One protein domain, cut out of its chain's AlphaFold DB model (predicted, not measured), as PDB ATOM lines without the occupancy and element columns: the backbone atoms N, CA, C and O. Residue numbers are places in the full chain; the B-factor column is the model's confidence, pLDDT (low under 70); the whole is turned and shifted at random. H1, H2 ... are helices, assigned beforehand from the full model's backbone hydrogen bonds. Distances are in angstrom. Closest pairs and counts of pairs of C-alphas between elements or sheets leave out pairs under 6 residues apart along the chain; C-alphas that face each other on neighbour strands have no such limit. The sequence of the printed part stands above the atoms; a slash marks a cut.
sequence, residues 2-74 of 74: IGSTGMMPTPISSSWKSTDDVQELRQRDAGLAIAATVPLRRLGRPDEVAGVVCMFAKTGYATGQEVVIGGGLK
ATOM      1  N   ILE A   2     129.599  96.854 116.000       68.56
ATOM      2  CA  ILE A   2     129.819  95.734 115.064       68.56
ATOM      3  C   ILE A   2     130.047  94.445 115.863       68.56
ATOM      4  O   ILE A   2     130.934  94.405 116.716       68.56
ATOM      5  N   GLY A   3     129.255  93.405 115.602       62.69
ATOM      6  CA  GLY A   3     129.472  92.065 116.152       62.69
ATOM      7  C   GLY A   3     130.633  91.356 115.449       62.69
ATOM      8  O   GLY A   3     131.033  91.761 114.364       62.69
ATOM      9  N   SER A   4     131.174  90.284 116.040       63.34
ATOM     10  CA  SER A   4     132.264  89.441 115.486       63.34
ATOM     11  C   SER A   4     133.672  90.057 115.397       63.34
ATOM     12  O   SER A   4     134.589  89.422 114.894       63.34
ATOM     13  N   THR A   5     133.890  91.244 115.963       63.56
ATOM     14  CA  THR A   5     135.220  91.880 116.069       63.56
ATOM     15  C   THR A   5     136.073  91.348 117.231       63.56
ATOM     16  O   THR A   5     137.168  91.845 117.460       63.56
ATOM     17  N   GLY A   6     135.568  90.384 118.013       62.94
ATOM     18  CA  GLY A   6     136.213  89.879 119.239       62.94
ATOM     19  C   GLY A   6     136.139  90.837 120.438       62.94
ATOM     20  O   GLY A   6     136.384  90.426 121.565       62.94
ATOM     21  N   MET A   7     135.737  92.090 120.211       68.69
ATOM     22  CA  MET A   7     135.622  93.133 121.238       68.69
ATOM     23  C   MET A   7     134.306  93.076 122.027       68.69
ATOM     24  O   MET A   7     134.201  93.681 123.090       68.69
ATOM     25  N   MET A   8     133.297  92.370 121.507       66.00
ATOM     26  CA  MET A   8     132.017  92.122 122.173       66.00
ATOM     27  C   MET A   8     131.630  90.652 121.995       66.00
ATOM     28  O   MET A   8     131.754  90.140 120.876       66.00
ATOM     29  N   PRO A   9     131.156  89.974 123.058       65.25
ATOM     30  CA  PRO A   9     130.681  88.603 122.952       65.25
ATOM     31  C   PRO A   9     129.513  88.543 121.966       65.25
ATOM     32  O   PRO A   9     128.589  89.358 122.012       65.25
ATOM     33  N   THR A  10     129.583  87.597 121.031       65.06
ATOM     34  CA  THR A  10     128.489  87.338 120.096       65.06
ATOM     35  C   THR A  10     127.238  86.933 120.873       65.06
ATOM     36  O   THR A  10     127.360  86.111 121.782       65.06
ATOM     37  N   PRO A  11     126.055  87.468 120.516       64.94
ATOM     38  CA  PRO A  11     124.808  87.087 121.161       64.94
ATOM     39  C   PRO A  11     124.614  85.573 121.088       64.94
ATOM     40  O   PRO A  11     124.735  84.981 120.014       64.94
ATOM     41  N   ILE A  12     124.326  84.962 122.230       65.75
ATOM     42  CA  ILE A  12     124.082  83.525 122.385       65.75
ATOM     43  C   ILE A  12     122.694  83.177 121.837       65.75
ATOM     44  O   ILE A  12     122.487  82.075 121.330       65.75
ATOM     45  N   SER A  13     121.744  84.118 121.880       63.28
ATOM     46  CA  SER A  13     120.424  83.950 121.266       63.28
ATOM     47  C   SER A  13     120.043  85.112 120.345       63.28
ATOM     48  O   SER A  13     120.513  86.237 120.495       63.28
ATOM     49  N   SER A  14     119.184  84.825 119.365       62.81
ATOM     50  CA  SER A  14     118.681  85.784 118.371       62.81
ATOM     51  C   SER A  14     117.263  86.284 118.666       62.81
ATOM     52  O   SER A  14     116.672  86.979 117.841       62.81
ATOM     53  N   SER A  15     116.681  85.878 119.794       59.06
ATOM     54  CA  SER A  15     115.290  86.146 120.155       59.06
ATOM     55  C   SER A  15     115.208  86.686 121.573       59.06
ATOM     56  O   SER A  15     115.692  86.054 122.506       59.06
ATOM     57  N   TRP A  16     114.545  87.824 121.723       65.00
ATOM     58  CA  TRP A  16     114.300  88.502 122.991       65.00
ATOM     59  C   TRP A  16     112.823  88.905 123.055       65.00
ATOM     60  O   TRP A  16     112.230  89.216 122.014       65.00
ATOM     61  N   LYS A  17     112.209  88.885 124.241       63.00
ATOM     62  CA  LYS A  17     110.829  89.341 124.459       63.00
ATOM     63  C   LYS A  17     110.833  90.698 125.154       63.00
ATOM     64  O   LYS A  17     111.632  90.942 126.046       63.00
ATOM     65  N   SER A  18     109.869  91.554 124.806       59.09
ATOM     66  CA  SER A  18     109.773  92.927 125.336       59.09
ATOM     67  C   SER A  18     109.646  93.039 126.860       59.09
ATOM     68  O   SER A  18     109.793  94.130 127.401       59.09
ATOM     69  N   THR A  19     109.328  91.933 127.526       61.91
ATOM     70  CA  THR A  19     109.144  91.804 128.973       61.91
ATOM     71  C   THR A  19     110.384  91.300 129.709       61.91
ATOM     72  O   THR A  19     110.321  91.166 130.924       61.91
ATOM     73  N   ASP A  20     111.473  90.967 129.011       65.94
ATOM     74  CA  ASP A  20     112.654  90.402 129.664       65.94
ATOM     75  C   ASP A  20     113.494  91.506 130.339       65.94
ATOM     76  O   ASP A  20     113.783  92.548 129.740       65.94
ATOM     77  N   ASP A  21     113.929  91.256 131.577       66.62
ATOM     78  CA  ASP A  21     114.699  92.210 132.376       66.62
ATOM     79  C   ASP A  21     116.090  92.482 131.782       66.62
ATOM     80  O   ASP A  21     116.995  91.642 131.776       66.62
ATOM     81  N   VAL A  22     116.289  93.720 131.320       65.19
ATOM     82  CA  VAL A  22     117.504  94.171 130.618       65.19
ATOM     83  C   VAL A  22     118.765  94.021 131.482       65.19
ATOM     84  O   VAL A  22     119.861  93.821 130.957       65.19
ATOM     85  N   GLN A  23     118.636  94.100 132.810       63.78
ATOM     86  CA  GLN A  23     119.755  93.915 133.741       63.78
ATOM     87  C   GLN A  23     120.215  92.453 133.830       63.78
ATOM     88  O   GLN A  23     121.420  92.203 133.845       63.78
ATOM     89  N   GLU A  24     119.287  91.495 133.823       65.69
ATOM     90  CA  GLU A  24     119.610  90.063 133.846       65.69
ATOM     91  C   GLU A  24     120.182  89.611 132.491       65.69
ATOM     92  O   GLU A  24     121.163  88.865 132.427       65.69
ATOM     93  N   LEU A  25     119.652  90.165 131.396       66.69
ATOM     94  CA  LEU A  25     120.183  89.980 130.045       66.69
ATOM     95  C   LEU A  25     121.606  90.503 129.890       66.69
ATOM     96  O   LEU A  25     122.413  89.833 129.264       66.69
ATOM     97  N   ARG A  26     121.963  91.646 130.486       66.69
ATOM     98  CA  ARG A  26     123.345  92.160 130.422       66.69
ATOM     99  C   ARG A  26     124.365  91.217 131.054       66.69
ATOM    100  O   ARG A  26     125.496  91.170 130.583       66.69
ATOM    101  N   GLN A  27     123.981  90.499 132.110       66.81
ATOM    102  CA  GLN A  27     124.867  89.555 132.795       66.81
ATOM    103  C   GLN A  27     124.973  88.215 132.058       66.81
ATOM    104  O   GLN A  27     126.047  87.618 132.042       66.81
ATOM    105  N   ARG A  28     123.882  87.746 131.439       66.88
ATOM    106  CA  ARG A  28     123.863  86.484 130.680       66.88
ATOM    107  C   ARG A  28     124.381  86.623 129.251       66.88
ATOM    108  O   ARG A  28     125.065  85.735 128.758       66.88
ATOM    109  N   ASP A  29     124.023  87.714 128.590       69.69
ATOM    110  CA  ASP A  29     124.300  87.972 127.184       69.69
ATOM    111  C   ASP A  29     124.373  89.486 126.918       69.69
ATOM    112  O   ASP A  29     123.427  90.142 126.467       69.69
ATOM    113  N   ALA A  30     125.546  90.055 127.204       71.06
ATOM    114  CA  ALA A  30     125.828  91.463 126.951       71.06
ATOM    115  C   ALA A  30     125.613  91.855 125.475       71.06
ATOM    116  O   ALA A  30     125.203  92.983 125.192       71.06
ATOM    117  N   GLY A  31     125.841  90.927 124.537       70.81
ATOM    118  CA  GLY A  31     125.625  91.149 123.109       70.81
ATOM    119  C   GLY A  31     124.146  91.324 122.771       70.81
ATOM    120  O   GLY A  31     123.782  92.251 122.040       70.81
ATOM    121  N   LEU A  32     123.280  90.484 123.338       72.75
ATOM    122  CA  LEU A  32     121.830  90.568 123.153       72.75
ATOM    123  C   LEU A  32     121.227  91.804 123.822       72.75
ATOM    124  O   LEU A  32     120.370  92.461 123.232       72.75
ATOM    125  N   ALA A  33     121.706  92.167 125.014       72.19
ATOM    126  CA  ALA A  33     121.245  93.365 125.708       72.19
ATOM    127  C   ALA A  33     121.494  94.647 124.896       72.19
ATOM    128  O   ALA A  33     120.673  95.562 124.918       72.19
ATOM    129  N   ILE A  34     122.612  94.715 124.164       72.94
ATOM    130  CA  ILE A  34     122.904  95.836 123.265       72.94
ATOM    131  C   ILE A  34     122.100  95.714 121.970       72.94
ATOM    132  O   ILE A  34     121.548  96.703 121.505       72.94
ATOM    133  N   ALA A  35     121.977  94.517 121.393       74.88
ATOM    134  CA  ALA A  35     121.149  94.317 120.205       74.88
ATOM    135  C   ALA A  35     119.692  94.762 120.434       74.88
ATOM    136  O   ALA A  35     119.090  95.323 119.523       74.88
ATOM    137  N   ALA A  36     119.154  94.586 121.645       75.75
ATOM    138  CA  ALA A  36     117.803  95.007 122.011       75.75
ATOM    139  C   ALA A  36     117.593  96.535 121.996       75.75
ATOM    140  O   ALA A  36     116.468  96.983 121.782       75.75
ATOM    141  N   THR A  37     118.642  97.346 122.190       77.81
ATOM    142  CA  THR A  37     118.533  98.818 122.131       77.81
ATOM    143  C   THR A  37     118.605  99.362 120.706       77.81
ATOM    144  O   THR A  37     118.177 100.488 120.452       77.81
ATOM    145  N   VAL A  38     119.124  98.576 119.759       80.81
ATOM    146  CA  VAL A  38     119.192  98.946 118.343       80.81
ATOM    147  C   VAL A  38     117.815  98.743 117.699       80.81
ATOM    148  O   VAL A  38     117.255  97.652 117.809       80.81
ATOM    149  N   PRO A  39     117.272  99.715 116.940       81.81
ATOM    150  CA  PRO A  39     115.999  99.535 116.232       81.81
ATOM    151  C   PRO A  39     115.990  98.350 115.259       81.81
ATOM    152  O   PRO A  39     114.975  97.672 115.116       81.81
ATOM    153  N   LEU A  40     117.137  98.056 114.637       82.56
ATOM    154  CA  LEU A  40     117.354  96.880 113.787       82.56
ATOM    155  C   LEU A  40     117.459  95.550 114.553       82.56
ATOM    156  O   LEU A  40     117.539  94.496 113.924       82.56
ATOM    157  N   ARG A  41     117.467  95.588 115.891       79.12
ATOM    158  CA  ARG A  41     117.445  94.432 116.804       79.12
ATOM    159  C   ARG A  41     118.555  93.405 116.572       79.12
ATOM    160  O   ARG A  41     118.408  92.229 116.890       79.12
ATOM    161  N   ARG A  42     119.671  93.842 115.991       80.06
ATOM    162  CA  ARG A  42     120.848  93.013 115.723       80.06
ATOM    163  C   ARG A  42     122.117  93.844 115.813       80.06
ATOM    164  O   ARG A  42     122.092  95.054 115.589       80.06
ATOM    165  N   LEU A  43     123.234  93.173 116.072       81.75
ATOM    166  CA  LEU A  43     124.552  93.777 115.909       81.75
ATOM    167  C   LEU A  43     124.900  93.886 114.421       81.75
ATOM    168  O   LEU A  43     124.563  93.000 113.631       81.75
ATOM    169  N   GLY A  44     125.581  94.973 114.056       81.50
ATOM    170  CA  GLY A  44     126.046  95.176 112.688       81.50
ATOM    171  C   GLY A  44     127.143  94.183 112.309       81.50
ATOM    172  O   GLY A  44     127.845  93.659 113.180       81.50
ATOM    173  N   ARG A  45     127.312  93.936 111.012       85.00
ATOM    174  CA  ARG A  45     128.393  93.115 110.451       85.00
ATOM    175  C   ARG A  45     129.442  93.997 109.767       85.00
ATOM    176  O   ARG A  45     129.081  95.039 109.220       85.00
ATOM    177  N   PRO A  46     130.724  93.586 109.741       86.31
ATOM    178  CA  PRO A  46     131.769  94.333 109.037       86.31
ATOM    179  C   PRO A  46     131.444  94.587 107.556       86.31
ATOM    180  O   PRO A  46     131.739  95.662 107.038       86.31
ATOM    181  N   ASP A  47     130.768  93.641 106.897       88.50
ATOM    182  CA  ASP A  47     130.376  93.746 105.485       88.50
ATOM    183  C   ASP A  47     129.458  94.944 105.199       88.50
ATOM    184  O   ASP A  47     129.524  95.542 104.126       88.50
ATOM    185  N   GLU A  48     128.621  95.338 106.164       89.81
ATOM    186  CA  GLU A  48     127.725  96.492 106.022       89.81
ATOM    187  C   GLU A  48     128.520  97.802 105.962       89.81
ATOM    188  O   GLU A  48     128.186  98.700 105.191       89.81
ATOM    189  N   VAL A  49     129.619  97.887 106.720       91.06
ATOM    190  CA  VAL A  49     130.549  99.023 106.665       91.06
ATOM    191  C   VAL A  49     131.308  99.022 105.344       91.06
ATOM    192  O   VAL A  49     131.379 100.054 104.677       91.06
ATOM    193  N   ALA A  50     131.817  97.862 104.920       92.69
ATOM    194  CA  ALA A  50     132.523  97.723 103.648       92.69
ATOM    195  C   ALA A  50     131.646  98.130 102.449       92.69
ATOM    196  O   ALA A  50     132.128  98.790 101.527       92.69
ATOM    197  N   GLY A  51     130.350  97.799 102.480       93.81
ATOM    198  CA  GLY A  51     129.384  98.199 101.457       93.81
ATOM    199  C   GLY A  51     129.234  99.716 101.336       93.81
ATOM    200  O   GLY A  51     129.290 100.250 100.226       93.81
ATOM    201  N   VAL A  52     129.114 100.426 102.464       92.56
ATOM    202  CA  VAL A  52     129.033 101.897 102.471       92.56
ATOM    203  C   VAL A  52     130.346 102.520 102.002       92.56
ATOM    204  O   VAL A  52     130.320 103.415 101.162       92.56
ATOM    205  N   VAL A  53     131.495 102.006 102.446       93.06
ATOM    206  CA  VAL A  53     132.808 102.473 101.966       93.06
ATOM    207  C   VAL A  53     132.925 102.307 100.448       93.06
ATOM    208  O   VAL A  53     133.318 103.244  99.755       93.06
ATOM    209  N   CYS A  54     132.524 101.155  99.904       95.06
ATOM    210  CA  CYS A  54     132.517 100.921  98.459       95.06
ATOM    211  C   CYS A  54     131.563 101.863  97.712       95.06
ATOM    212  O   CYS A  54     131.866 102.273  96.594       95.06
ATOM    213  N   MET A  55     130.415 102.201  98.301       94.25
ATOM    214  CA  MET A  55     129.473 103.167  97.734       94.25
ATOM    215  C   MET A  55     130.078 104.576  97.685       94.25
ATOM    216  O   MET A  55     130.023 105.213  96.631       94.25
ATOM    217  N   PHE A  56     130.732 105.024  98.762       92.69
ATOM    218  CA  PHE A  56     131.447 106.305  98.802       92.69
ATOM    219  C   PHE A  56     132.593 106.353  97.792       92.69
ATOM    220  O   PHE A  56     132.697 107.307  97.032       92.69
ATOM    221  N   ALA A  57     133.399 105.293  97.707       92.56
ATOM    222  CA  ALA A  57     134.511 105.214  96.760       92.56
ATOM    223  C   ALA A  57     134.068 105.286  95.286       92.56
ATOM    224  O   ALA A  57     134.845 105.696  94.428       92.56
ATOM    225  N   LYS A  58     132.828 104.885  94.978       93.19
ATOM    226  CA  LYS A  58     132.267 104.916  93.618       93.19
ATOM    227  C   LYS A  58     131.495 106.198  93.303       93.19
ATOM    228  O   LYS A  58     131.279 106.495  92.131       93.19
ATOM    229  N   THR A  59     131.048 106.941  94.314       88.31
ATOM    230  CA  THR A  59     130.167 108.100  94.125       88.31
ATOM    231  C   THR A  59     130.983 109.390  94.113       88.31
ATOM    232  O   THR A  59     131.472 109.828  95.145       88.31
ATOM    233  N   GLY A  60     131.084 110.054  92.958       85.75
ATOM    234  CA  GLY A  60     131.887 111.280  92.809       85.75
ATOM    235  C   GLY A  60     131.283 112.560  93.408       85.75
ATOM    236  O   GLY A  60     131.932 113.599  93.384       85.75
ATOM    237  N   TYR A  61     130.048 112.511  93.920       89.81
ATOM    238  CA  TYR A  61     129.312 113.692  94.403       89.81
ATOM    239  C   TYR A  61     129.041 113.685  95.919       89.81
ATOM    240  O   TYR A  61     128.436 114.613  96.449       89.81
ATOM    241  N   ALA A  62     129.482 112.647  96.637       88.44
ATOM    242  CA  ALA A  62     129.335 112.545  98.087       88.44
ATOM    243  C   ALA A  62     130.645 112.968  98.776       88.44
ATOM    244  O   ALA A  62     131.564 112.168  98.919       88.44
ATOM    245  N   THR A  63     130.741 114.234  99.191       91.75
ATOM    246  CA  THR A  63     131.918 114.799  99.878       91.75
ATOM    247  C   THR A  63     131.515 115.598 101.121       91.75
ATOM    248  O   THR A  63     130.425 116.169 101.170       91.75
ATOM    249  N   GLY A  64     132.379 115.607 102.142       91.94
ATOM    250  CA  GLY A  64     132.167 116.340 103.398       91.94
ATOM    251  C   GLY A  64     131.026 115.819 104.282       91.94
ATOM    252  O   GLY A  64     130.572 116.541 105.162       91.94
ATOM    253  N   GLN A  65     130.540 114.599 104.038       90.94
ATOM    254  CA  GLN A  65     129.447 113.987 104.798       90.94
ATOM    255  C   GLN A  65     129.974 112.981 105.822       90.94
ATOM    256  O   GLN A  65     130.931 112.257 105.548       90.94
ATOM    257  N   GLU A  66     129.292 112.881 106.961       90.56
ATOM    258  CA  GLU A  66     129.463 111.803 107.933       90.56
ATOM    259  C   GLU A  66     128.263 110.853 107.849       90.56
ATOM    260  O   GLU A  66     127.112 111.290 107.815       90.56
ATOM    261  N   VAL A  67     128.522 109.543 107.797       89.81
ATOM    262  CA  VAL A  67     127.468 108.524 107.708       89.81
ATOM    263  C   VAL A  67     127.521 107.599 108.911       89.81
ATOM    264  O   VAL A  67     128.489 106.871 109.121       89.81
ATOM    265  N   VAL A  68     126.425 107.587 109.668       90.44
ATOM    266  CA  VAL A  68     126.254 106.726 110.837       90.44
ATOM    267  C   VAL A  68     125.631 105.396 110.418       90.44
ATOM    268  O   VAL A  68     124.446 105.307 110.099       90.44
ATOM    269  N   ILE A  69     126.420 104.323 110.481       89.00
ATOM    270  CA  ILE A  69     125.948 102.946 110.263       89.00
ATOM    271  C   ILE A  69     125.525 102.361 111.619       89.00
ATOM    272  O   ILE A  69     126.221 101.556 112.240       89.00
ATOM    273  N   GLY A  70     124.391 102.853 112.124       85.69
ATOM    274  CA  GLY A  70     123.917 102.602 113.492       85.69
ATOM    275  C   GLY A  70     122.736 101.639 113.616       85.69
ATOM    276  O   GLY A  70     122.260 101.410 114.721       85.69
ATOM    277  N   GLY A  71     122.213 101.104 112.512       83.81
ATOM    278  CA  GLY A  71     121.009 100.270 112.546       83.81
ATOM    279  C   GLY A  71     119.755 101.009 113.043       83.81
ATOM    280  O   GLY A  71     118.913 100.429 113.723       83.81
ATOM    281  N   GLY A  72     119.648 102.304 112.735       81.81
ATOM    282  CA  GLY A  72     118.539 103.165 113.160       81.81
ATOM    283  C   GLY A  72     118.766 103.898 114.483       81.81
ATOM    284  O   GLY A  72     117.910 104.684 114.880       81.81
ATOM    285  N   LEU A  73     119.904 103.678 115.148       79.50
ATOM    286  CA  LEU A  73     120.339 104.536 116.249       79.50
ATOM    287  C   LEU A  73     120.608 105.956 115.722       79.50
ATOM    288  O   LEU A  73     121.280 106.111 114.700       79.50
ATOM    289  N   LYS A  74     120.062 106.954 116.418       60.56
ATOM    290  CA  LYS A  74     120.413 108.370 116.280       60.56
ATOM    291  C   LYS A  74     121.277 108.785 117.455       60.56
ATOM    292  O   LYS A  74     120.997 108.278 118.566       60.56
TER     293      LYS A  74
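Overview. This is residues 2 to 74 of the 74 residues of an uncharacterized protein of Ophiocordyceps unilateralis (UniProt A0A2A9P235). With little regular structure, residues 2 to 21 wander from the middle to one end, where short H1 and H2 pack together; H3 forms an arm to the other end, and residues 59 to 74 fold back. Residues 57 to 64 stick out there. The printed part has 73 residues with three named helices, H1, H2, H3 in order, holding 26 residues, and no named strand: all helix. It is loose, radius of gyration of the C-alphas 15.2 A, spanning 47 by 24 by 17 A.

Arrangement. H1, residues 22 to 28, and H2, residues 30 to 35, touch; their closest C-alphas, of Arg 26 and Ala 33, are 5.3 A apart. They run opposite ways at a steep tilt of 45 degrees. H3, residues 46 to 58, is apart from both. Every O i to N i+4 pair is within hydrogen-bond range in H2 and H3, but 2 of 3 in H1.

Along the chain. H1 begins at C-alpha 22 (117.504, 94.171, 130.618) and measures 10.0 A, H2 8.7 A. H3 measures 18.7 A, ending at C-alpha 58 (132.267, 104.916, 93.618).

Size, cuts and confidence. The farthest C-alphas, of Glu 24 and Gly 60, are 47.8 A apart. The printed part has no cut. Confidence is under 70 at residues 2 to 29 and 74.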